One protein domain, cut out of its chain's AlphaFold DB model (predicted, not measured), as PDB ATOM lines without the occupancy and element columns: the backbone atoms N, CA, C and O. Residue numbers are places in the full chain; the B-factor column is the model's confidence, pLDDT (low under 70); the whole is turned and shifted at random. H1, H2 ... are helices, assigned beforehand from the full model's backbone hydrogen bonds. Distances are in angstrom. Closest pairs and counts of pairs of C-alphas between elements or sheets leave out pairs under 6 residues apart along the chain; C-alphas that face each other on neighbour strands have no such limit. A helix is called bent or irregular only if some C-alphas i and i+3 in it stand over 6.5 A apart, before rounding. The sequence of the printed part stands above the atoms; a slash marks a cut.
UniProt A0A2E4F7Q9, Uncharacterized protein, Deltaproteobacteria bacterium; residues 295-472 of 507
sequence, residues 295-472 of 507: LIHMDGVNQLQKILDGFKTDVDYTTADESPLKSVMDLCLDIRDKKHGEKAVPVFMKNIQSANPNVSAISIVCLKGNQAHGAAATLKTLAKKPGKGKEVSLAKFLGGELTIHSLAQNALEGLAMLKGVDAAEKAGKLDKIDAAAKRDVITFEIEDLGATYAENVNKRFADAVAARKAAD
ATOM      1  N   LEU A 295     -24.968 -50.787  30.177       95.31
ATOM      2  CA  LEU A 295     -24.245 -51.111  31.411       95.31
ATOM      3  C   LEU A 295     -23.292 -49.984  31.820       95.31
ATOM      4  O   LEU A 295     -23.280 -49.618  32.997       95.31
ATOM      5  N   ILE A 296     -22.548 -49.402  30.870       93.94
ATOM      6  CA  ILE A 296     -21.714 -48.220  31.141       93.94
ATOM      7  C   ILE A 296     -22.575 -47.039  31.586       93.94
ATOM      8  O   ILE A 296     -22.220 -46.335  32.530       93.94
ATOM      9  N   HIS A 297     -23.724 -46.827  30.945       90.75
ATOM     10  CA  HIS A 297     -24.640 -45.760  31.331       90.75
ATOM     11  C   HIS A 297     -25.164 -45.927  32.771       90.75
ATOM     12  O   HIS A 297     -25.237 -44.954  33.526       90.75
ATOM     13  N   MET A 298     -25.524 -47.154  33.153       91.19
ATOM     14  CA  MET A 298     -26.134 -47.470  34.447       91.19
ATOM     15  C   MET A 298     -25.140 -47.522  35.610       91.19
ATOM     16  O   MET A 298     -25.426 -46.985  36.678       91.19
ATOM     17  N   ASP A 299     -24.001 -48.193  35.429       91.25
ATOM     18  CA  ASP A 299     -23.076 -48.555  36.518       91.25
ATOM     19  C   ASP A 299     -21.638 -48.062  36.262       91.25
ATOM     20  O   ASP A 299     -20.676 -48.495  36.907       91.25
ATOM     21  N   GLY A 300     -21.462 -47.156  35.294       91.50
ATOM     22  CA  GLY A 300     -20.150 -46.683  34.871       91.50
ATOM     23  C   GLY A 300     -19.253 -47.853  34.468       91.50
ATOM     24  O   GLY A 300     -19.671 -48.807  33.819       91.50
ATOM     25  N   VAL A 301     -17.997 -47.824  34.904       95.50
ATOM     26  CA  VAL A 301     -17.008 -48.859  34.552       95.50
ATOM     27  C   VAL A 301     -16.923 -50.012  35.554       95.50
ATOM     28  O   VAL A 301     -16.035 -50.854  35.443       95.50
ATOM     29  N   ASN A 302     -17.851 -50.102  36.513       94.44
ATOM     30  CA  ASN A 302     -17.845 -51.168  37.523       94.44
ATOM     31  C   ASN A 302     -18.034 -52.563  36.905       94.44
ATOM     32  O   ASN A 302     -17.480 -53.544  37.401       94.44
ATOM     33  N   GLN A 303     -18.781 -52.658  35.800       95.56
ATOM     34  CA  GLN A 303     -18.977 -53.907  35.056       95.56
ATOM     35  C   GLN A 303     -18.042 -54.042  33.848       95.56
ATOM     36  O   GLN A 303     -18.206 -54.984  33.081       95.56
ATOM     37  N   LEU A 304     -17.053 -53.155  33.663       97.56
ATOM     38  CA  LEU A 304     -16.269 -53.085  32.423       97.56
ATOM     39  C   LEU A 304     -15.591 -54.412  32.051       97.56
ATOM     40  O   LEU A 304     -15.596 -54.781  30.884       97.56
ATOM     41  N   GLN A 305     -15.069 -55.172  33.020       97.75
ATOM     42  CA  GLN A 305     -14.505 -56.496  32.718       97.75
ATOM     43  C   GLN A 305     -15.573 -57.458  32.183       97.75
ATOM     44  O   GLN A 305     -15.346 -58.088  31.158       97.75
ATOM     45  N   LYS A 306     -16.749 -57.530  32.821       97.50
ATOM     46  CA  LYS A 306     -17.853 -58.376  32.337       97.50
ATOM     47  C   LYS A 306     -18.344 -57.917  30.969       97.50
ATOM     48  O   LYS A 306     -18.698 -58.751  30.143       97.50
ATOM     49  N   ILE A 307     -18.315 -56.603  30.732       97.75
ATOM     50  CA  ILE A 307     -18.626 -56.034  29.430       97.75
ATOM     51  C   ILE A 307     -17.640 -56.564  28.387       97.75
ATOM     52  O   ILE A 307     -18.054 -57.106  27.371       97.75
ATOM     53  N   LEU A 308     -16.337 -56.493  28.637       98.00
ATOM     54  CA  LEU A 308     -15.357 -57.054  27.709       98.00
ATOM     55  C   LEU A 308     -15.564 -58.566  27.511       98.00
ATOM     56  O   LEU A 308     -15.613 -59.031  26.376       98.00
ATOM     57  N   ASP A 309     -15.795 -59.323  28.584       96.62
ATOM     58  CA  ASP A 309     -15.996 -60.778  28.524       96.62
ATOM     59  C   ASP A 309     -17.227 -61.192  27.684       96.62
ATOM     60  O   ASP A 309     -17.279 -62.310  27.159       96.62
ATOM     61  N   GLY A 310     -18.209 -60.296  27.519       96.56
ATOM     62  CA  GLY A 310     -19.377 -60.493  26.656       96.56
ATOM     63  C   GLY A 310     -19.065 -60.465  25.153       96.56
ATOM     64  O   GLY A 310     -19.778 -61.094  24.370       96.56
ATOM     65  N   PHE A 311     -17.975 -59.813  24.731       97.38
ATOM     66  CA  PHE A 311     -17.595 -59.693  23.319       97.38
ATOM     67  C   PHE A 311     -16.853 -60.930  22.801       97.38
ATOM     68  O   PHE A 311     -15.669 -60.890  22.473       97.38
ATOM     69  N   LYS A 312     -17.545 -62.067  22.723       95.75
ATOM     70  CA  LYS A 312     -17.000 -63.345  22.228       95.75
ATOM     71  C   LYS A 312     -16.859 -63.358  20.699       95.75
ATOM     72  O   LYS A 312     -17.467 -62.536  20.019       95.75
ATOM     73  N   THR A 313     -16.082 -64.306  20.172       96.19
ATOM     74  CA  THR A 313     -15.820 -64.526  18.730       96.19
ATOM     75  C   THR A 313     -16.815 -65.481  18.054       96.19
ATOM     76  O   THR A 313     -16.568 -65.976  16.957       96.19
ATOM     77  N   ASP A 314     -17.922 -65.784  18.724       95.94
ATOM     78  CA  ASP A 314     -18.957 -66.741  18.318       95.94
ATOM     79  C   ASP A 314     -20.025 -66.146  17.384       95.94
ATOM     80  O   ASP A 314     -20.898 -66.877  16.921       95.94
ATOM     81  N   VAL A 315     -19.962 -64.841  17.111       95.44
ATOM     82  CA  VAL A 315     -20.904 -64.101  16.259       95.44
ATOM     83  C   VAL A 315     -20.141 -63.190  15.296       95.44
ATOM     84  O   VAL A 315     -18.996 -62.816  15.562       95.44
ATOM     85  N   ASP A 316     -20.773 -62.840  14.177       96.69
ATOM     86  CA  ASP A 316     -20.288 -61.809  13.260       96.69
ATOM     87  C   ASP A 316     -20.912 -60.469  13.657       96.69
ATOM     88  O   ASP A 316     -22.120 -60.295  13.548       96.69
ATOM     89  N   TYR A 317     -20.113 -59.534  14.164       96.94
ATOM     90  CA  TYR A 317     -20.633 -58.246  14.629       96.94
ATOM     91  C   TYR A 317     -20.978 -57.314  13.479       96.94
ATOM     92  O   TYR A 317     -21.728 -56.367  13.689       96.94
ATOM     93  N   THR A 318     -20.494 -57.582  12.265       96.06
ATOM     94  CA  THR A 318     -20.810 -56.746  11.100       96.06
ATOM     95  C   THR A 318     -22.272 -56.853  10.666       96.06
ATOM     96  O   THR A 318     -22.724 -56.031   9.875       96.06
ATOM     97  N   THR A 319     -23.027 -57.815  11.213       96.06
ATOM     98  CA  THR A 319     -24.474 -57.951  10.997       96.06
ATOM     99  C   THR A 319     -25.317 -57.201  12.033       96.06
ATOM    100  O   THR A 319     -26.529 -57.395  12.055       96.06
ATOM    101  N   ALA A 320     -24.705 -56.422  12.932       95.00
ATOM    102  CA  ALA A 320     -25.442 -55.546  13.838       95.00
ATOM    103  C   ALA A 320     -26.130 -54.407  13.066       95.00
ATOM    104  O   ALA A 320     -25.671 -54.001  11.997       95.00
ATOM    105  N   ASP A 321     -27.203 -53.860  13.639       93.38
ATOM    106  CA  ASP A 321     -27.962 -52.749  13.043       93.38
ATOM    107  C   ASP A 321     -27.111 -51.475  12.928       93.38
ATOM    108  O   ASP A 321     -27.282 -50.664  12.017       93.38
ATOM    109  N   GLU A 322     -26.176 -51.300  13.863       93.44
ATOM    110  CA  GLU A 322     -25.199 -50.222  13.868       93.44
ATOM    111  C   GLU A 322     -23.808 -50.742  13.491       93.44
ATOM    112  O   GLU A 322     -23.408 -51.842  13.870       93.44
ATOM    113  N   SER A 323     -23.039 -49.914  12.775       94.75
ATOM    114  CA  SER A 323     -21.639 -50.207  12.466       94.75
ATOM    115  C   SER A 323     -20.842 -50.496  13.749       94.75
ATOM    116  O   SER A 323     -20.729 -49.607  14.598       94.75
ATOM    117  N   PRO A 324     -20.190 -51.668  13.875       94.12
ATOM    118  CA  PRO A 324     -19.379 -51.990  15.049       94.12
ATOM    119  C   PRO A 324     -18.244 -50.999  15.293       94.12
ATOM    120  O   PRO A 324     -17.885 -50.739  16.438       94.12
ATOM    121  N   LEU A 325     -17.695 -50.420  14.219       93.31
ATOM    122  CA  LEU A 325     -16.688 -49.366  14.296       93.31
ATOM    123  C   LEU A 325     -17.220 -48.184  15.114       93.31
ATOM    124  O   LEU A 325     -16.573 -47.737  16.062       93.31
ATOM    125  N   LYS A 326     -18.433 -47.734  14.776       93.56
ATOM    126  CA  LYS A 326     -19.135 -46.661  15.477       93.56
ATOM    127  C   LYS A 326     -19.444 -47.064  16.918       93.56
ATOM    128  O   LYS A 326     -19.090 -46.321  17.825       93.56
ATOM    129  N   SER A 327     -20.008 -48.251  17.149       95.44
ATOM    130  CA  SER A 327     -20.384 -48.694  18.498       95.44
ATOM    131  C   SER A 327     -19.179 -48.820  19.447       95.44
ATOM    132  O   SER A 327     -19.283 -48.464  20.623       95.44
ATOM    133  N   VAL A 328     -18.009 -49.263  18.957       96.25
ATOM    134  CA  VAL A 328     -16.764 -49.255  19.750       96.25
ATOM    135  C   VAL A 328     -16.341 -47.823  20.076       96.25
ATOM    136  O   VAL A 328     -15.994 -47.555  21.227       96.25
ATOM    137  N   MET A 329     -16.349 -46.907  19.096       94.19
ATOM    138  CA  MET A 329     -15.982 -45.506  19.351       94.19
ATOM    139  C   MET A 329     -16.891 -44.886  20.400       94.19
ATOM    140  O   MET A 329     -16.388 -44.333  21.376       94.19
ATOM    141  N   ASP A 330     -18.202 -45.030  20.232       93.94
ATOM    142  CA  ASP A 330     -19.196 -44.471  21.140       93.94
ATOM    143  C   ASP A 330     -19.001 -45.012  22.556       93.94
ATOM    144  O   ASP A 330     -18.958 -44.232  23.500       93.94
ATOM    145  N   LEU A 331     -18.756 -46.320  22.716       95.50
ATOM    146  CA  LEU A 331     -18.425 -46.915  24.014       95.50
ATOM    147  C   LEU A 331     -17.187 -46.258  24.653       95.50
ATOM    148  O   LEU A 331     -17.191 -45.932  25.844       95.50
ATOM    149  N   CYS A 332     -16.110 -46.081  23.886       95.62
ATOM    150  CA  CYS A 332     -14.865 -45.515  24.399       95.62
ATOM    151  C   CYS A 332     -14.995 -44.023  24.746       95.62
ATOM    152  O   CYS A 332     -14.417 -43.580  25.744       95.62
ATOM    153  N   LEU A 333     -15.742 -43.266  23.936       92.62
ATOM    154  CA  LEU A 333     -16.031 -41.850  24.148       92.62
ATOM    155  C   LEU A 333     -16.964 -41.647  25.339       92.62
ATOM    156  O   LEU A 333     -16.678 -40.802  26.179       92.62
ATOM    157  N   ASP A 334     -17.986 -42.487  25.507       92.88
ATOM    158  CA  ASP A 334     -18.871 -42.445  26.672       92.88
ATOM    159  C   ASP A 334     -18.086 -42.601  27.980       92.88
ATOM    160  O   ASP A 334     -18.311 -41.868  28.944       92.88
ATOM    161  N   ILE A 335     -17.126 -43.529  28.015       95.62
ATOM    162  CA  ILE A 335     -16.244 -43.733  29.173       95.62
ATOM    163  C   ILE A 335     -15.383 -42.487  29.435       95.62
ATOM    164  O   ILE A 335     -15.209 -42.093  30.594       95.62
ATOM    165  N   ARG A 336     -14.860 -41.851  28.382       93.88
ATOM    166  CA  ARG A 336     -14.047 -40.631  28.477       93.88
ATOM    167  C   ARG A 336     -14.878 -39.452  28.985       93.88
ATOM    168  O   ARG A 336     -14.523 -38.837  29.993       93.88
ATOM    169  N   ASP A 337     -15.993 -39.169  28.327       91.50
ATOM    170  CA  ASP A 337     -16.806 -37.968  28.524       91.50
ATOM    171  C   ASP A 337     -17.564 -38.012  29.858       91.50
ATOM    172  O   ASP A 337     -17.706 -36.991  30.538       91.50
ATOM    173  N   LYS A 338     -17.929 -39.215  30.327       90.50
ATOM    174  CA  LYS A 338     -18.459 -39.446  31.686       90.50
ATOM    175  C   LYS A 338     -17.368 -39.494  32.764       90.50
ATOM    176  O   LYS A 338     -17.654 -39.811  33.919       90.50
ATOM    177  N   LYS A 339     -16.119 -39.145  32.426       93.62
ATOM    178  CA  LYS A 339     -14.964 -39.067  33.344       93.62
ATOM    179  C   LYS A 339     -14.668 -40.392  34.053       93.62
ATOM    180  O   LYS A 339     -14.311 -40.424  35.231       93.62
ATOM    181  N   HIS A 340     -14.814 -41.505  33.340       94.69
ATOM    182  CA  HIS A 340     -14.473 -42.838  33.837       94.69
ATOM    183  C   HIS A 340     -13.113 -43.346  33.340       94.69
ATOM    184  O   HIS A 340     -12.665 -44.396  33.802       94.69
ATOM    185  N   GLY A 341     -12.432 -42.596  32.465       93.56
ATOM    186  CA  GLY A 341     -11.161 -42.988  31.847       93.56
ATOM    187  C   GLY A 341     -10.097 -43.472  32.836       93.56
ATOM    188  O   GLY A 341      -9.582 -44.574  32.669       93.56
ATOM    189  N   GLU A 342      -9.827 -42.734  33.919       94.62
ATOM    190  CA  GLU A 342      -8.814 -43.128  34.919       94.62
ATOM    191  C   GLU A 342      -9.076 -44.515  35.531       94.62
ATOM    192  O   GLU A 342      -8.148 -45.295  35.737       94.62
ATOM    193  N   LYS A 343     -10.349 -44.851  35.777       96.75
ATOM    194  CA  LYS A 343     -10.758 -46.161  36.307       96.75
ATOM    195  C   LYS A 343     -10.791 -47.245  35.227       96.75
ATOM    196  O   LYS A 343     -10.578 -48.415  35.535       96.75
ATOM    197  N   ALA A 344     -11.060 -46.874  33.978       97.69
ATOM    198  CA  ALA A 344     -11.182 -47.796  32.852       97.69
ATOM    199  C   ALA A 344      -9.823 -48.255  32.302       97.69
ATOM    200  O   ALA A 344      -9.658 -49.422  31.945       97.69
ATOM    201  N   VAL A 345      -8.835 -47.352  32.258       97.81
ATOM    202  CA  VAL A 345      -7.512 -47.599  31.660       97.81
ATOM    203  C   VAL A 345      -6.826 -48.856  32.211       97.81
ATOM    204  O   VAL A 345      -6.369 -49.657  31.394       97.81
ATOM    205  N   PRO A 346      -6.780 -49.123  33.533       98.19
ATOM    206  CA  PRO A 346      -6.196 -50.361  34.054       98.19
ATOM    207  C   PRO A 346      -6.873 -51.635  33.524       98.19
ATOM    208  O   PRO A 346      -6.197 -52.629  33.260       98.19
ATOM    209  N   VAL A 347      -8.196 -51.606  33.324       98.44
ATOM    210  CA  VAL A 347      -8.953 -52.744  32.780       98.44
ATOM    211  C   VAL A 347      -8.598 -52.961  31.312       98.44
ATOM    212  O   VAL A 347      -8.320 -54.094  30.918       98.44
ATOM    213  N   PHE A 348      -8.530 -51.898  30.509       98.50
ATOM    214  CA  PHE A 348      -8.100 -52.012  29.112       98.50
ATOM    215  C   PHE A 348      -6.646 -52.473  28.993       98.50
ATOM    216  O   PHE A 348      -6.351 -53.364  28.205       98.50
ATOM    217  N   MET A 349      -5.740 -51.952  29.824       98.25
ATOM    218  CA  MET A 349      -4.337 -52.385  29.848       98.25
ATOM    219  C   MET A 349      -4.194 -53.875  30.166       98.25
ATOM    220  O   MET A 349      -3.390 -54.556  29.536       98.25
ATOM    221  N   LYS A 350      -4.997 -54.403  31.097       98.00
ATOM    222  CA  LYS A 350      -5.040 -55.841  31.406       98.00
ATOM    223  C   LYS A 350      -5.506 -56.681  30.209       98.00
ATOM    224  O   LYS A 350      -5.028 -57.795  30.024       98.00
ATOM    225  N   ASN A 351      -6.441 -56.162  29.415       98.12
ATOM    226  CA  ASN A 351      -7.117 -56.898  28.344       98.12
ATOM    227  C   ASN A 351      -6.544 -56.632  26.938       98.12
ATOM    228  O   ASN A 351      -6.935 -57.300  25.981       98.12
ATOM    229  N   ILE A 352      -5.574 -55.724  26.800       96.75
ATOM    230  CA  ILE A 352      -4.970 -55.354  25.510       96.75
ATOM    231  C   ILE A 352      -4.293 -56.542  24.800       96.75
ATOM    232  O   ILE A 352      -4.226 -56.570  23.577       96.75
ATOM    233  N   GLN A 353      -3.841 -57.548  25.553       94.19
ATOM    234  CA  GLN A 353      -3.247 -58.799  25.053       94.19
ATOM    235  C   GLN A 353      -4.173 -60.014  25.245       94.19
ATOM    236  O   GLN A 353      -3.700 -61.144  25.346       94.19
ATOM    237  N   SER A 354      -5.487 -59.796  25.354       96.25
ATOM    238  CA  SER A 354      -6.453 -60.888  25.495       96.25
ATOM    239  C   SER A 354      -6.338 -61.888  24.341       96.25
ATOM    240  O   SER A 354      -6.178 -61.503  23.183       96.25
ATOM    241  N   ALA A 355      -6.480 -63.179  24.654       95.25
ATOM    242  CA  ALA A 355      -6.591 -64.234  23.648       95.25
ATOM    243  C   ALA A 355      -7.867 -64.091  22.798       95.25
ATOM    244  O   ALA A 355      -7.947 -64.644  21.702       95.25
ATOM    245  N   ASN A 356      -8.859 -63.344  23.292       96.88
ATOM    246  CA  ASN A 356     -10.019 -62.950  22.512       96.88
ATOM    247  C   ASN A 356      -9.696 -61.665  21.712       96.88
ATOM    248  O   ASN A 356      -9.541 -60.598  22.321       96.88
ATOM    249  N   PRO A 357      -9.635 -61.729  20.368       96.62
ATOM    250  CA  PRO A 357      -9.287 -60.577  19.542       96.62
ATOM    251  C   PRO A 357     -10.279 -59.420  19.640       96.62
ATOM    252  O   PRO A 357      -9.854 -58.271  19.585       96.62
ATOM    253  N   ASN A 358     -11.569 -59.681  19.855       97.75
ATOM    254  CA  ASN A 358     -12.569 -58.618  19.973       97.75
ATOM    255  C   ASN A 358     -12.298 -57.774  21.229       97.75
ATOM    256  O   ASN A 358     -12.299 -56.546  21.188       97.75
ATOM    257  N   VAL A 359     -11.957 -58.437  22.338       98.19
ATOM    258  CA  VAL A 359     -11.594 -57.790  23.609       98.19
ATOM    259  C   VAL A 359     -10.295 -56.994  23.495       98.19
ATOM    260  O   VAL A 359     -10.211 -55.872  24.003       98.19
ATOM    261  N   SER A 360      -9.288 -57.554  22.818       98.00
ATOM    262  CA  SER A 360      -8.030 -56.853  22.544       98.00
ATOM    263  C   SER A 360      -8.277 -55.612  21.675       98.00
ATOM    264  O   SER A 360      -7.828 -54.525  22.037       98.00
ATOM    265  N   ALA A 361      -9.073 -55.734  20.606       98.12
ATOM    266  CA  ALA A 361      -9.432 -54.629  19.719       98.12
ATOM    267  C   ALA A 361     -10.153 -53.489  20.457       98.12
ATOM    268  O   ALA A 361      -9.704 -52.345  20.375       98.12
ATOM    269  N   ILE A 362     -11.199 -53.792  21.242       98.31
ATOM    270  CA  ILE A 362     -11.895 -52.791  22.075       98.31
ATOM    271  C   ILE A 362     -10.903 -52.110  23.021       98.31
ATOM    272  O   ILE A 362     -10.893 -50.888  23.138       98.31
ATOM    273  N   SER A 363     -10.033 -52.885  23.676       98.56
ATOM    274  CA  SER A 363      -9.057 -52.341  24.626       98.56
ATOM    275  C   SER A 363      -8.063 -51.389  23.954       98.56
ATOM    276  O   SER A 363      -7.809 -50.310  24.482       98.56
ATOM    277  N   ILE A 364      -7.525 -51.746  22.783       98.50
ATOM    278  CA  ILE A 364      -6.595 -50.902  22.012       98.50
ATOM    279  C   ILE A 364      -7.263 -49.577  21.638       98.50
ATOM    280  O   ILE A 364      -6.715 -48.501  21.898       98.50
ATOM    281  N   VAL A 365      -8.464 -49.659  21.072       97.94
ATOM    282  CA  VAL A 365      -9.230 -48.492  20.646       97.94
ATOM    283  C   VAL A 365      -9.587 -47.602  21.836       97.94
ATOM    284  O   VAL A 365      -9.358 -46.393  21.796       97.94
ATOM    285  N   CYS A 366     -10.072 -48.176  22.937       98.12
ATOM    286  CA  CYS A 366     -10.446 -47.394  24.109       98.12
ATOM    287  C   CYS A 366      -9.248 -46.793  24.845       98.12
ATOM    288  O   CYS A 366      -9.407 -45.732  25.447       98.12
ATOM    289  N   LEU A 367      -8.051 -47.387  24.780       98.38
ATOM    290  CA  LEU A 367      -6.830 -46.751  25.293       98.38
ATOM    291  C   LEU A 367      -6.483 -45.484  24.505       98.38
ATOM    292  O   LEU A 367      -6.135 -44.471  25.112       98.38
ATOM    293  N   LYS A 368      -6.634 -45.513  23.175       97.75
ATOM    294  CA  LYS A 368      -6.511 -44.315  22.330       97.75
ATOM    295  C   LYS A 368      -7.603 -43.294  22.667       97.75
ATOM    296  O   LYS A 368      -7.284 -42.138  22.935       97.75
ATOM    297  N   GLY A 369      -8.866 -43.719  22.714       95.94
ATOM    298  CA  GLY A 369     -10.009 -42.850  23.015       95.94
ATOM    299  C   GLY A 369      -9.914 -42.173  24.385       95.94
ATOM    300  O   GLY A 369     -10.168 -40.980  24.503       95.94
ATOM    301  N   ASN A 370      -9.439 -42.891  25.404       95.88
ATOM    302  CA  ASN A 370      -9.225 -42.364  26.756       95.88
ATOM    303  C   ASN A 370      -7.850 -41.696  26.944       95.88
ATOM    304  O   ASN A 370      -7.469 -41.404  28.076       95.88
ATOM    305  N   GLN A 371      -7.106 -41.453  25.858       95.31
ATOM    306  CA  GLN A 371      -5.824 -40.737  25.860       95.31
ATOM    307  C   GLN A 371      -4.801 -41.339  26.839       95.31
ATOM    308  O   GLN A 371      -4.064 -40.637  27.535       95.31
ATOM    309  N   ALA A 372      -4.753 -42.670  26.911       96.56
ATOM    310  CA  ALA A 372      -3.920 -43.412  27.845       96.56
ATOM    311  C   ALA A 372      -2.444 -43.413  27.411       96.56
ATOM    312  O   ALA A 372      -1.903 -44.436  26.997       96.56
ATOM    313  N   HIS A 373      -1.761 -42.270  27.534       94.38
ATOM    314  CA  HIS A 373      -0.361 -42.084  27.115       94.38
ATOM    315  C   HIS A 373       0.604 -43.138  27.690       94.38
ATOM    316  O   HIS A 373       1.577 -43.517  27.036       94.38
ATOM    317  N   GLY A 374       0.315 -43.671  28.884       95.25
ATOM    318  CA  GLY A 374       1.081 -44.759  29.507       95.25
ATOM    319  C   GLY A 374       1.045 -46.097  28.748       95.25
ATOM    320  O   GLY A 374       1.901 -46.947  28.979       95.25
ATOM    321  N   ALA A 375       0.111 -46.287  27.812       96.62
ATOM    322  CA  ALA A 375      -0.022 -47.508  27.017       96.62
ATOM    323  C   ALA A 375       0.986 -47.611  25.858       96.62
ATOM    324  O   ALA A 375       1.131 -48.685  25.268       96.62
ATOM    325  N   ALA A 376       1.695 -46.526  25.520       96.19
ATOM    326  CA  ALA A 376       2.516 -46.437  24.309       96.19
ATOM    327  C   ALA A 376       3.575 -47.551  24.188       96.19
ATOM    328  O   ALA A 376       3.783 -48.091  23.102       96.19
ATOM    329  N   ALA A 377       4.227 -47.944  25.287       95.94
ATOM    330  CA  ALA A 377       5.237 -49.008  25.267       95.94
ATOM    331  C   ALA A 377       4.631 -50.391  24.945       95.94
ATOM    332  O   ALA A 377       5.187 -51.152  24.144       95.94
ATOM    333  N   THR A 378       3.469 -50.698  25.525       95.69
ATOM    334  CA  THR A 378       2.737 -51.945  25.268       95.69
ATOM    335  C   THR A 378       2.198 -51.971  23.842       95.69
ATOM    336  O   THR A 378       2.403 -52.954  23.128       95.69
ATOM    337  N   LEU A 379       1.598 -50.866  23.389       96.75
ATOM    338  CA  LEU A 379       1.108 -50.710  22.018       96.75
ATOM    339  C   LEU A 379       2.232 -50.876  20.994       96.75
ATOM    340  O   LEU A 379       2.075 -51.638  20.051       96.75
ATOM    341  N   LYS A 380       3.407 -50.278  21.225       96.38
ATOM    342  CA  LYS A 380       4.592 -50.458  20.367       96.38
ATOM    343  C   LYS A 380       5.032 -51.918  20.252       96.38
ATOM    344  O   LYS A 380       5.591 -52.310  19.233       96.38
ATOM    345  N   THR A 381       4.815 -52.724  21.290       94.06
ATOM    346  CA  THR A 381       5.134 -54.156  21.251       94.06
ATOM    347  C   THR A 381       4.127 -54.928  20.397       94.06
ATOM    348  O   THR A 381       4.543 -55.763  19.598       94.06
ATOM    349  N   LEU A 382       2.834 -54.612  20.512       92.75
ATOM    350  CA  LEU A 382       1.760 -55.199  19.695       92.75
ATOM    351  C   LEU A 382       1.807 -54.748  18.228       92.75
ATOM    352  O   LEU A 382       1.531 -55.526  17.318       92.75
ATOM    353  N   ALA A 383       2.236 -53.513  17.993       93.50
ATOM    354  CA  ALA A 383       2.421 -52.923  16.676       93.50
ATOM    355  C   ALA A 383       3.686 -53.427  15.957       93.50
ATOM    356  O   ALA A 383       4.094 -52.857  14.953       93.50
ATOM    357  N   LYS A 384       4.344 -54.494  16.425       91.62
ATOM    358  CA  LYS A 384       5.379 -55.187  15.641       91.62
ATOM    359  C   LYS A 384       4.709 -56.195  14.718       91.62
ATOM    360  O   LYS A 384       3.884 -56.981  15.176       91.62
ATOM    361  N   LYS A 385       5.050 -56.168  13.423       76.25
ATOM    362  CA  LYS A 385       4.398 -57.023  12.424       76.25
ATOM    363  C   LYS A 385       4.606 -58.492  12.799       76.25
ATOM    364  O   LYS A 385       5.758 -58.903  12.975       76.25
ATOM    365  N   PRO A 386       3.536 -59.284  12.957       78.50
ATOM    366  CA  PRO A 386       3.701 -60.693  13.252       78.50
ATOM    367  C   PRO A 386       4.300 -61.413  12.032       78.50
ATOM    368  O   PRO A 386       4.218 -60.944  10.895       78.50
ATOM    369  N   GLY A 387       4.927 -62.570  12.260       73.00
ATOM    370  CA  GLY A 387       5.377 -63.424  11.158       73.00
ATOM    371  C   GLY A 387       4.212 -63.809  10.233       73.00
ATOM    372  O   GLY A 387       3.061 -63.858  10.667       73.00
ATOM    373  N   LYS A 388       4.510 -64.096   8.959       71.31
ATOM    374  CA  LYS A 388       3.512 -64.460   7.935       71.31
ATOM    375  C   LYS A 388       2.534 -65.527   8.461       71.31
ATOM    376  O   LYS A 388       2.971 -66.548   8.984       71.31
ATOM    377  N   GLY A 389       1.225 -65.282   8.325       68.50
ATOM    378  CA  GLY A 389       0.162 -66.205   8.753       68.50
ATOM    379  C   GLY A 389      -0.228 -66.139  10.237       68.50
ATOM    380  O   GLY A 389      -1.059 -66.928  10.669       68.50
ATOM    381  N   LYS A 390       0.345 -65.214  11.020       79.31
ATOM    382  CA  LYS A 390      -0.009 -64.984  12.436       79.31
ATOM    383  C   LYS A 390      -0.814 -63.697  12.663       79.31
ATOM    384  O   LYS A 390      -0.978 -63.272  13.803       79.31
ATOM    385  N   GLU A 391      -1.268 -63.048  11.592       85.88
ATOM    386  CA  GLU A 391      -2.119 -61.863  11.695       85.88
ATOM    387  C   GLU A 391      -3.519 -62.261  12.156       85.88
ATOM    388  O   GLU A 391      -4.142 -63.173  11.615       85.88
ATOM    389  N   VAL A 392      -4.004 -61.567  13.181       90.00
ATOM    390  CA  VAL A 392      -5.339 -61.781  13.730       90.00
ATOM    391  C   VAL A 392      -6.277 -60.772  13.080       90.00
ATOM    392  O   VAL A 392      -6.217 -59.580  13.391       90.00
ATOM    393  N   SER A 393      -7.087 -61.257  12.137       93.75
ATOM    394  CA  SER A 393      -8.079 -60.455  11.414       93.75
ATOM    395  C   SER A 393      -9.247 -60.064  12.317       93.75
ATOM    396  O   SER A 393      -9.687 -60.848  13.159       93.75
ATOM    397  N   LEU A 394      -9.771 -58.860  12.092       96.06
ATOM    398  CA  LEU A 394     -10.952 -58.309  12.753       96.06
ATOM    399  C   LEU A 394     -12.130 -58.130  11.791       96.06
ATOM    400  O   LEU A 394     -13.091 -57.449  12.140       96.06
ATOM    401  N   ALA A 395     -12.097 -58.762  10.613       95.06
ATOM    402  CA  ALA A 395     -13.129 -58.599   9.588       95.06
ATOM    403  C   ALA A 395     -14.544 -58.919  10.108       95.06
ATOM    404  O   ALA A 395     -15.478 -58.189   9.815       95.06
ATOM    405  N   LYS A 396     -14.694 -59.949  10.956       95.69
ATOM    406  CA  LYS A 396     -15.977 -60.319  11.595       95.69
ATOM    407  C   LYS A 396     -16.346 -59.479  12.823       95.69
ATOM    408  O   LYS A 396     -17.371 -59.726  13.451       95.69
ATOM    409  N   PHE A 397     -15.483 -58.556  13.237       97.19
ATOM    410  CA  PHE A 397     -15.709 -57.719  14.412       97.19
ATOM    411  C   PHE A 397     -15.899 -56.254  14.035       97.19
ATOM    412  O   PHE A 397     -16.944 -55.695  14.330       97.19
ATOM    413  N   LEU A 398     -14.920 -55.649  13.361       95.00
ATOM    414  CA  LEU A 398     -14.949 -54.240  12.953       95.00
ATOM    415  C   LEU A 398     -15.268 -54.042  11.467       95.00
ATOM    416  O   LEU A 398     -15.531 -52.915  11.058       95.00
ATOM    417  N   GLY A 399     -15.244 -55.112  10.667       90.44
ATOM    418  CA  GLY A 399     -15.268 -55.018   9.209       90.44
ATOM    419  C   GLY A 399     -13.889 -54.721   8.607       90.44
ATOM    420  O   GLY A 399     -12.902 -54.508   9.315       90.44
ATOM    421  N   GLY A 400     -13.826 -54.738   7.272       88.44
ATOM    422  CA  GLY A 400     -12.636 -54.363   6.501       88.44
ATOM    423  C   GLY A 400     -11.404 -55.254   6.713       88.44
ATOM    424  O   GLY A 400     -11.493 -56.395   7.169       88.44
ATOM    425  N   GLU A 401     -10.232 -54.713   6.368       90.00
ATOM    426  CA  GLU A 401      -8.926 -55.392   6.457       90.00
ATOM    427  C   GLU A 401      -8.182 -55.106   7.780       90.00
ATOM    428  O   GLU A 401      -6.961 -55.244   7.876       90.00
ATOM    429  N   LEU A 402      -8.905 -54.707   8.832       93.62
ATOM    430  CA  LEU A 402      -8.307 -54.387  10.126       93.62
ATOM    431  C   LEU A 402      -7.737 -55.632  10.823       93.62
ATOM    432  O   LEU A 402      -8.323 -56.719  10.827       93.62
ATOM    433  N   THR A 403      -6.594 -55.448  11.482       95.31
ATOM    434  CA  THR A 403      -5.932 -56.456  12.314       95.31
ATOM    435  C   THR A 403      -5.587 -55.864  13.677       95.31
ATOM    436  O   THR A 403      -5.492 -54.649  13.841       95.31
ATOM    437  N   ILE A 404      -5.322 -56.716  14.670       95.19
ATOM    438  CA  ILE A 404      -4.822 -56.257  15.981       95.19
ATOM    439  C   ILE A 404      -3.540 -55.422  15.843       95.19
ATOM    440  O   ILE A 404      -3.355 -54.430  16.545       95.19
ATOM    441  N   HIS A 405      -2.665 -55.806  14.913       94.69
ATOM    442  CA  HIS A 405      -1.416 -55.103  14.648       94.69
ATOM    443  C   HIS A 405      -1.655 -53.705  14.061       94.69
ATOM    444  O   HIS A 405      -1.089 -52.736  14.570       94.69
ATOM    445  N   SER A 406      -2.506 -53.591  13.031       95.12
ATOM    446  CA  SER A 406      -2.827 -52.292  12.432       95.12
ATOM    447  C   SER A 406      -3.524 -51.377  13.441       95.12
ATOM    448  O   SER A 406      -3.122 -50.226  13.582       95.12
ATOM    449  N   LEU A 407      -4.461 -51.893  14.244       96.44
ATOM    450  CA  LEU A 407      -5.084 -51.113  15.320       96.44
ATOM    451  C   LEU A 407      -4.076 -50.636  16.370       96.44
ATOM    452  O   LEU A 407      -4.144 -49.489  16.811       96.44
ATOM    453  N   ALA A 408      -3.136 -51.489  16.788       97.38
ATOM    454  CA  ALA A 408      -2.118 -51.104  17.763       97.38
ATOM    455  C   ALA A 408      -1.194 -50.003  17.219       97.38
ATOM    456  O   ALA A 408      -0.840 -49.082  17.960       97.38
ATOM    457  N   GLN A 409      -0.836 -50.075  15.932       97.31
ATOM    458  CA  GLN A 409      -0.065 -49.035  15.251       97.31
ATOM    459  C   GLN A 409      -0.860 -47.721  15.167       97.31
ATOM    460  O   GLN A 409      -0.335 -46.681  15.562       97.31
ATOM    461  N   ASN A 410      -2.135 -47.768  14.761       97.38
ATOM    462  CA  ASN A 410      -3.010 -46.591  14.716       97.38
ATOM    463  C   ASN A 410      -3.151 -45.938  16.105       97.38
ATOM    464  O   ASN A 410      -3.000 -44.725  16.252       97.38
ATOM    465  N   ALA A 411      -3.379 -46.736  17.152       97.88
ATOM    466  CA  ALA A 411      -3.483 -46.239  18.521       97.88
ATOM    467  C   ALA A 411      -2.178 -45.593  19.009       97.88
ATOM    468  O   ALA A 411      -2.216 -44.543  19.652       97.88
ATOM    469  N   LEU A 412      -1.021 -46.178  18.682       97.88
ATOM    470  CA  LEU A 412       0.289 -45.613  19.015       97.88
ATOM    471  C   LEU A 412       0.512 -44.251  18.343       97.88
ATOM    472  O   LEU A 412       0.900 -43.290  19.010       97.88
ATOM    473  N   GLU A 413       0.250 -44.162  17.039       97.75
ATOM    474  CA  GLU A 413       0.360 -42.917  16.273       97.75
ATOM    475  C   GLU A 413      -0.644 -41.866  16.771       97.75
ATOM    476  O   GLU A 413      -0.304 -40.693  16.934       97.75
ATOM    477  N   GLY A 414      -1.869 -42.291  17.095       97.75
ATOM    478  CA  GLY A 414      -2.908 -41.437  17.660       97.75
ATOM    479  C   GLY A 414      -2.531 -40.852  19.014       97.75
ATOM    480  O   GLY A 414      -2.645 -39.644  19.194       97.75
ATOM    481  N   LEU A 415      -2.015 -41.658  19.947       97.94
ATOM    482  CA  LEU A 415      -1.535 -41.159  21.243       97.94
ATOM    483  C   LEU A 415      -0.384 -40.154  21.080       97.94
ATOM    484  O   LEU A 415      -0.343 -39.141  21.782       97.94
ATOM    485  N   ALA A 416       0.522 -40.382  20.122       97.56
ATOM    486  CA  ALA A 416       1.581 -39.425  19.811       97.56
ATOM    487  C   ALA A 416       1.017 -38.091  19.285       97.56
ATOM    488  O   ALA A 416       1.453 -37.026  19.729       97.56
ATOM    489  N   MET A 417       0.015 -38.133  18.398       97.69
ATOM    490  CA  MET A 417      -0.665 -36.926  17.919       97.69
ATOM    491  C   MET A 417      -1.458 -36.216  19.019       97.69
ATOM    492  O   MET A 417      -1.359 -34.995  19.125       97.69
ATOM    493  N   LEU A 418      -2.170 -36.950  19.879       97.31
ATOM    494  CA  LEU A 418      -2.895 -36.393  21.029       97.31
ATOM    495  C   LEU A 418      -1.947 -35.644  21.972       97.31
ATOM    496  O   LEU A 418      -2.232 -34.516  22.360       97.31
ATOM    497  N   LYS A 419      -0.759 -36.197  22.243       96.94
ATOM    498  CA  LYS A 419       0.281 -35.505  23.020       96.94
ATOM    499  C   LYS A 419       0.737 -34.205  22.346       96.94
ATOM    500  O   LYS A 419       1.034 -33.221  23.025       96.94
ATOM    501  N   GLY A 420       0.799 -34.190  21.014       96.94
ATOM    502  CA  GLY A 420       1.059 -32.983  20.228       96.94
ATOM    503  C   GLY A 420      -0.051 -31.936  20.366       96.94
ATOM    504  O   GLY A 420       0.253 -30.750  20.503       96.94
ATOM    505  N   VAL A 421      -1.316 -32.364  20.394       97.44
ATOM    506  CA  VAL A 421      -2.473 -31.492  20.654       97.44
ATOM    507  C   VAL A 421      -2.399 -30.894  22.056       97.44
ATOM    508  O   VAL A 421      -2.507 -29.677  22.190       97.44
ATOM    509  N   ASP A 422      -2.121 -31.704  23.079       96.25
ATOM    510  CA  ASP A 422      -1.970 -31.238  24.464       96.25
ATOM    511  C   ASP A 422      -0.861 -30.179  24.586       96.25
ATOM    512  O   ASP A 422      -1.025 -29.151  25.246       96.25
ATOM    513  N   ALA A 423       0.273 -30.399  23.911       97.25
ATOM    514  CA  ALA A 423       1.373 -29.443  23.875       97.25
ATOM    515  C   ALA A 423       1.003 -28.146  23.134       97.25
ATOM    516  O   ALA A 423       1.378 -27.063  23.584       97.25
ATOM    517  N   ALA A 424       0.271 -28.238  22.019       97.31
ATOM    518  CA  ALA A 424      -0.180 -27.080  21.251       97.31
ATOM    519  C   ALA A 424      -1.212 -26.244  22.020       97.31
ATOM    520  O   ALA A 424      -1.086 -25.019  22.045       97.31
ATOM    521  N   GLU A 425      -2.172 -26.886  22.689       97.50
ATOM    522  CA  GLU A 425      -3.153 -26.213  23.545       97.50
ATOM    523  C   GLU A 425      -2.464 -25.516  24.721       97.50
ATOM    524  O   GLU A 425      -2.665 -24.323  24.946       97.50
ATOM    525  N   LYS A 426      -1.572 -26.221  25.430       96.81
ATOM    526  CA  LYS A 426      -0.808 -25.639  26.544       96.81
ATOM    527  C   LYS A 426       0.057 -24.454  26.105       96.81
ATOM    528  O   LYS A 426       0.255 -23.522  26.880       96.81
ATOM    529  N   ALA A 427       0.574 -24.486  24.878       96.69
ATOM    530  CA  ALA A 427       1.353 -23.401  24.289       96.69
ATOM    531  C   ALA A 427       0.491 -22.273  23.684       96.69
ATOM    532  O   ALA A 427       1.055 -21.345  23.107       96.69
ATOM    533  N   GLY A 428      -0.843 -22.355  23.753       96.19
ATOM    534  CA  GLY A 428      -1.758 -21.375  23.158       96.19
ATOM    535  C   GLY A 428      -1.765 -21.358  21.624       96.19
ATOM    536  O   GLY A 428      -2.275 -20.417  21.026       96.19
ATOM    537  N   LYS A 429      -1.193 -22.380  20.975       96.50
ATOM    538  CA  LYS A 429      -1.166 -22.527  19.507       96.50
ATOM    539  C   LYS A 429      -2.452 -23.129  18.947       96.50
ATOM    540  O   LYS A 429      -2.664 -23.092  17.740       96.50
ATOM    541  N   LEU A 430      -3.269 -23.716  19.816       95.81
ATOM    542  CA  LEU A 430      -4.570 -24.281  19.499       95.81
ATOM    543  C   LEU A 430      -5.536 -23.888  20.616       95.81
ATOM    544  O   LEU A 430      -5.208 -24.069  21.789       95.81
ATOM    545  N   ASP A 431      -6.689 -23.319  20.274       95.88
ATOM    546  CA  ASP A 431      -7.693 -22.986  21.286       95.88
ATOM    547  C   ASP A 431      -8.378 -24.252  21.832       95.88
ATOM    548  O   ASP A 431      -8.260 -25.334  21.260       95.88
ATOM    549  N   LYS A 432      -9.093 -24.132  22.957       94.94
ATOM    550  CA  LYS A 432      -9.722 -25.284  23.626       94.94
ATOM    551  C   LYS A 432     -10.742 -26.016  22.751       94.94
ATOM    552  O   LYS A 432     -10.874 -27.231  22.869       94.94
ATOM    553  N   ILE A 433     -11.479 -25.287  21.912       94.19
ATOM    554  CA  ILE A 433     -12.539 -25.862  21.079       94.19
ATOM    555  C   ILE A 433     -11.909 -26.618  19.912       94.19
ATOM    556  O   ILE A 433     -12.256 -27.771  19.666       94.19
ATOM    557  N   ASP A 434     -10.930 -26.009  19.247       95.19
ATOM    558  CA  ASP A 434     -10.163 -26.648  18.181       95.19
ATOM    559  C   ASP A 434      -9.340 -27.832  18.706       95.19
ATOM    560  O   ASP A 434      -9.238 -28.863  18.043       95.19
ATOM    561  N   ALA A 435      -8.795 -27.737  19.919       96.00
ATOM    562  CA  ALA A 435      -8.097 -28.842  20.560       96.00
ATOM    563  C   ALA A 435      -9.043 -30.009  20.866       96.00
ATOM    564  O   ALA A 435      -8.685 -31.156  20.607       96.00
ATOM    565  N   ALA A 436     -10.254 -29.746  21.368       93.62
ATOM    566  CA  ALA A 436     -11.274 -30.777  21.557       93.62
ATOM    567  C   ALA A 436     -11.670 -31.437  20.223       93.62
ATOM    568  O   ALA A 436     -11.565 -32.654  20.097       93.62
ATOM    569  N   ALA A 437     -11.991 -30.639  19.198       94.06
ATOM    570  CA  ALA A 437     -12.345 -31.149  17.873       94.06
ATOM    571  C   ALA A 437     -11.219 -31.992  17.256       94.06
ATOM    572  O   ALA A 437     -11.462 -33.065  16.702       94.06
ATOM    573  N   LYS A 438      -9.960 -31.549  17.388       96.75
ATOM    574  CA  LYS A 438      -8.810 -32.309  16.890       96.75
ATOM    575  C   LYS A 438      -8.621 -33.627  17.639       96.75
ATOM    576  O   LYS A 438      -8.289 -34.624  17.001       96.75
ATOM    577  N   ARG A 439      -8.838 -33.661  18.960       95.38
ATOM    578  CA  ARG A 439      -8.797 -34.910  19.744       95.38
ATOM    579  C   ARG A 439      -9.847 -35.899  19.265       95.38
ATOM    580  O   ARG A 439      -9.505 -37.059  19.073       95.38
ATOM    581  N   ASP A 440     -11.070 -35.439  19.020       93.00
ATOM    582  CA  ASP A 440     -12.148 -36.301  18.536       93.00
ATOM    583  C   ASP A 440     -11.826 -36.876  17.154       93.00
ATOM    584  O   ASP A 440     -11.893 -38.090  16.971       93.00
ATOM    585  N   VAL A 441     -11.362 -36.048  16.210       95.69
ATOM    586  CA  VAL A 441     -10.921 -36.521  14.884       95.69
ATOM    587  C   VAL A 441      -9.807 -37.562  15.003       95.69
ATOM    588  O   VAL A 441      -9.875 -38.603  14.352       95.69
ATOM    589  N   ILE A 442      -8.802 -37.311  15.853       96.50
ATOM    590  CA  ILE A 442      -7.738 -38.287  16.108       96.50
ATOM    591  C   ILE A 442      -8.333 -39.583  16.654       96.50
ATOM    592  O   ILE A 442      -7.939 -40.649  16.202       96.50
ATOM    593  N   THR A 443      -9.265 -39.525  17.609       93.88
ATOM    594  CA  THR A 443      -9.900 -40.715  18.185       93.88
ATOM    595  C   THR A 443     -10.662 -41.524  17.134       93.88
ATOM    596  O   THR A 443     -10.421 -42.729  17.052       93.88
ATOM    597  N   PHE A 444     -11.493 -40.878  16.310       93.31
ATOM    598  CA  PHE A 444     -12.353 -41.534  15.316       93.31
ATOM    599  C   PHE A 444     -11.600 -42.190  14.157       93.31
ATOM    600  O   PHE A 444     -12.081 -43.173  13.600       93.31
ATOM    601  N   GLU A 445     -10.444 -41.655  13.771       94.12
ATOM    602  CA  GLU A 445      -9.706 -42.170  12.620       94.12
ATOM    603  C   GLU A 445      -8.908 -43.427  12.993       94.12
ATOM    604  O   GLU A 445      -7.833 -43.333  13.593       94.12
ATOM    605  N   ILE A 446      -9.442 -44.609  12.684       93.06
ATOM    606  CA  ILE A 446      -8.853 -45.902  13.074       93.06
ATOM    607  C   ILE A 446      -8.475 -46.816  11.908       93.06
ATOM    608  O   ILE A 446      -7.922 -47.891  12.145       93.06
ATOM    609  N   GLU A 447      -8.762 -46.403  10.675       90.81
ATOM    610  CA  GLU A 447      -8.542 -47.226   9.482       90.81
ATOM    611  C   GLU A 447      -7.172 -46.954   8.856       90.81
ATOM    612  O   GLU A 447      -6.497 -47.881   8.403       90.81
ATOM    613  N   ASP A 448      -6.719 -45.701   8.907       92.62
ATOM    614  CA  ASP A 448      -5.461 -45.286   8.297       92.62
ATOM    615  C   ASP A 448      -4.239 -45.441   9.211       92.62
ATOM    616  O   ASP A 448      -4.325 -45.402  10.443       92.62
ATOM    617  N   LEU A 449      -3.060 -45.534   8.580       92.56
ATOM    618  CA  LEU A 449      -1.746 -45.572   9.233       92.56
ATOM    619  C   LEU A 449      -0.746 -44.614   8.571       92.56
ATOM    620  O   LEU A 449      -0.876 -44.248   7.400       92.56
ATOM    621  N   GLY A 450       0.301 -44.247   9.308       93.19
ATOM    622  CA  GLY A 450       1.464 -43.533   8.792       93.19
ATOM    623  C   GLY A 450       1.131 -42.151   8.221       93.19
ATOM    624  O   GLY A 450       0.459 -41.336   8.853       93.19
ATOM    625  N   ALA A 451       1.644 -41.859   7.022       92.81
ATOM    626  CA  ALA A 451       1.444 -40.559   6.378       92.81
ATOM    627  C   ALA A 451      -0.033 -40.301   6.041       92.81
ATOM    628  O   ALA A 451      -0.531 -39.210   6.320       92.81
ATOM    629  N   THR A 452      -0.738 -41.316   5.529       94.50
ATOM    630  CA  THR A 452      -2.169 -41.237   5.195       94.50
ATOM    631  C   THR A 452      -3.005 -40.896   6.424       94.50
ATOM    632  O   THR A 452      -3.872 -40.030   6.363       94.50
ATOM    633  N   TYR A 453      -2.688 -41.501   7.572       94.88
ATOM    634  CA  TYR A 453      -3.364 -41.207   8.833       94.88
ATOM    635  C   TYR A 453      -3.224 -39.739   9.245       94.88
ATOM    636  O   TYR A 453      -4.213 -39.066   9.535       94.88
ATOM    637  N   ALA A 454      -1.996 -39.216   9.239       94.94
ATOM    638  CA  ALA A 454      -1.747 -37.822   9.586       94.94
ATOM    639  C   ALA A 454      -2.422 -36.848   8.603       94.94
ATOM    640  O   ALA A 454      -2.948 -35.815   9.024       94.94
ATOM    641  N   GLU A 455      -2.418 -37.162   7.306       96.56
ATOM    642  CA  GLU A 455      -3.101 -36.372   6.279       96.56
ATOM    643  C   GLU A 455      -4.614 -36.337   6.521       96.56
ATOM    644  O   GLU A 455      -5.192 -35.251   6.623       96.56
ATOM    645  N   ASN A 456      -5.241 -37.499   6.711       95.62
ATOM    646  CA  ASN A 456      -6.684 -37.613   6.902       95.62
ATOM    647  C   ASN A 456      -7.155 -36.966   8.205       95.62
ATOM    648  O   ASN A 456      -8.148 -36.235   8.194       95.62
ATOM    649  N   VAL A 457      -6.407 -37.115   9.303       96.81
ATOM    650  CA  VAL A 457      -6.683 -36.394  10.556       96.81
ATOM    651  C   VAL A 457      -6.640 -34.881  10.341       96.81
ATOM    652  O   VAL A 457      -7.548 -34.169  10.768       96.81
ATOM    653  N   ASN A 458      -5.601 -34.357   9.684       96.12
ATOM    654  CA  ASN A 458      -5.479 -32.911   9.487       96.12
ATOM    655  C   ASN A 458      -6.540 -32.367   8.525       96.12
ATOM    656  O   ASN A 458      -7.072 -31.286   8.776       96.12
ATOM    657  N   LYS A 459      -6.881 -33.118   7.473       96.56
ATOM    658  CA  LYS A 459      -7.951 -32.774   6.534       96.56
ATOM    659  C   LYS A 459      -9.309 -32.723   7.235       96.56
ATOM    660  O   LYS A 459      -9.946 -31.675   7.233       96.56
ATOM    661  N   ARG A 460      -9.707 -33.800   7.925       95.81
ATOM    662  CA  ARG A 460     -10.980 -33.864   8.669       95.81
ATOM    663  C   ARG A 460     -11.069 -32.788   9.749       95.81
ATOM    664  O   ARG A 460     -12.129 -32.205   9.952       95.81
ATOM    665  N   PHE A 461      -9.960 -32.495  10.427       96.94
ATOM    666  CA  PHE A 461      -9.901 -31.393  11.383       96.94
ATOM    667  C   PHE A 461     -10.121 -30.033  10.704       96.94
ATOM    668  O   PHE A 461     -10.937 -29.247  11.183       96.94
ATOM    669  N   ALA A 462      -9.453 -29.756   9.581       96.00
ATOM    670  CA  ALA A 462      -9.653 -28.516   8.832       96.00
ATOM    671  C   ALA A 462     -11.109 -28.360   8.360       96.00
ATOM    672  O   ALA A 462     -11.689 -27.283   8.524       96.00
ATOM    673  N   ASP A 463     -11.712 -29.442   7.863       94.81
ATOM    674  CA  ASP A 463     -13.114 -29.478   7.440       94.81
ATOM    675  C   ASP A 463     -14.062 -29.188   8.618       94.81
ATOM    676  O   ASP A 463     -14.956 -28.347   8.504       94.81
ATOM    677  N   ALA A 464     -13.835 -29.807   9.782       92.25
ATOM    678  CA  ALA A 464     -14.629 -29.574  10.992       92.25
ATOM    679  C   ALA A 464     -14.538 -28.117  11.482       92.25
ATOM    680  O   ALA A 464     -15.549 -27.507  11.843       92.25
ATOM    681  N   VAL A 465     -13.340 -27.523  11.452       93.88
ATOM    682  CA  VAL A 465     -13.133 -26.111  11.812       93.88
ATOM    683  C   VAL A 465     -13.831 -25.180  10.820       93.88
ATOM    684  O   VAL A 465     -14.461 -24.205  11.238       93.88
ATOM    685  N   ALA A 466     -13.743 -25.465   9.519       94.06
ATOM    686  CA  ALA A 466     -14.409 -24.680   8.486       94.06
ATOM    687  C   ALA A 466     -15.937 -24.730   8.637       94.06
ATOM    688  O   ALA A 466     -16.588 -23.683   8.625       94.06
ATOM    689  N   ALA A 467     -16.498 -25.922   8.857       93.06
ATOM    690  CA  ALA A 467     -17.926 -26.118   9.081       93.06
ATOM    691  C   ALA A 467     -18.425 -25.356  10.321       93.06
ATOM    692  O   ALA A 467     -19.432 -24.650  10.246       93.06
ATOM    693  N   ARG A 468     -17.686 -25.420  11.437       93.50
ATOM    694  CA  ARG A 468     -18.005 -24.669  12.660       93.50
ATOM    695  C   ARG A 468     -18.017 -23.162  12.419       93.50
ATOM    696  O   ARG A 468     -18.998 -22.502  12.738       93.50
ATOM    697  N   LYS A 469     -16.966 -22.618  11.796       92.88
ATOM    698  CA  LYS A 469     -16.886 -21.181  11.479       92.88
ATOM    699  C   LYS A 469     -18.029 -20.730  10.569       92.88
ATOM    700  O   LYS A 469     -18.557 -19.636  10.757       92.88
ATOM    701  N   ALA A 470     -18.423 -21.560   9.603       93.69
ATOM    702  CA  ALA A 470     -19.568 -21.281   8.745       93.69
ATOM    703  C   ALA A 470     -20.887 -21.254   9.539       93.69
ATOM    704  O   ALA A 470     -21.691 -20.340   9.346       93.69
ATOM    705  N   ALA A 471     -21.089 -22.201  10.461       93.19
ATOM    706  CA  ALA A 471     -22.262 -22.242  11.334       93.19
ATOM    707  C   ALA A 471     -22.323 -21.031  12.284       93.19
ATOM    708  O   ALA A 471     -23.362 -20.377  12.377       93.19
ATOM    709  N   ASP A 472     -21.203 -20.672  12.914       92.56
ATOM    710  CA  ASP A 472     -21.107 -19.508  13.802       92.56
ATOM    711  C   ASP A 472     -21.391 -18.199  13.046       92.56
ATOM    712  O   ASP A 472     -22.124 -17.334  13.532       92.56
TER     713      ASP A 472
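AT A GLANCE: This is residues 295 to 472 of the 507 residues of an uncharacterized protein of Deltaproteobacteria bacterium (UniProt A0A2E4F7Q9). The long helix H6 runs from one group of helices into another: near its first half H4 forms a core with H1, H2 and H3 packed round it, and on its far half H7 folds back beside it, with H8 crossing H7. H5 packs beside H6 on the side away from H7. The printed part has 178 residues with eight named helices, H1 to H8 in order, and no named strand; the class is all helix. The whole is compact, with a radius of gyration of the C-alphas of 16.2 A, and spans 47 by 42 by 33 A.

IN THESE COORDINATES: H6, residues 404 to 426, is 32.6 A long and begins at C-alpha 404 (-4.822, -56.257, 15.981). H8, residues 450 to 472, is 33.3 A long and ends at C-alpha 472 (-21.107, -19.508, 13.802). H7 is residues 432 to 444, 18.4 A, H4 residues 357 to 369, 18.1 A, and H2 residues 324 to 337, 19.6 A. H1, residues 295 to 310, begins at C-alpha 295 (-24.245, -51.111, 31.411) and has a kink of 131 degrees near residue 302. H3 is residues 341 to 351, and H5 residues 373 to 382. H1, H3 and H5 are irregular: C-alphas 298 and 301 are 9.2 A apart, 374 and 377 are 7.3 A apart, and H3 is only just so, with 343 and 346 at 6.6 A.

HOW THE PARTS SIT: H6 touches H4 at a shallow tilt of 10 degrees, the same way; their closest C-alphas, of Lys 368 and Ala 411, are 5.2 A apart. H5 and H6 form a hairpin, closest at Leu 379 and Ala 408, C-alphas 5.4 A apart. H6 and H7 form another, at a shallow tilt of 4 degrees, with the C-alphas of Gly 414 and Ile 442 closest at 6.0 A. H8 touches H7 with residues 457 to 465 alone, at a steep tilt of 45 degrees; the C-alphas of Lys 438 and Phe 461 are closest, 5.7 A apart. H4 is the hub, touching four helices. It touches H2 at Cys 332 and Cys 366, closest C-alphas 4.8 A apart, and H3 at Phe 348 and Ser 363, 4.6 A. H1 touches H3 with residues 301 to 305 alone, closest C-alphas Val 301 and Ala 344, 6.2 A. H1, H2, H3, H4, H6 and H7 make a bundle, a group of helices in which each touches at least one other. H8 and H4 are apart. Every O i to N i+4 pair is within hydrogen-bond range in H2, H4, H6, H7 and H8; in H1 it is 6 of 12, in H3 5 of 7 and in H5 4 of 6.

THE WHOLE: The C-alphas farthest apart, of Lys 388 and Asp 472, are 51.6 A from each other. The printed part has no cut. The links H1 to H2 and H5 to H6 are long, with 13 and 21 residues. Mean pLDDT of the printed part is 94.6, and residue 389 alone is under 70.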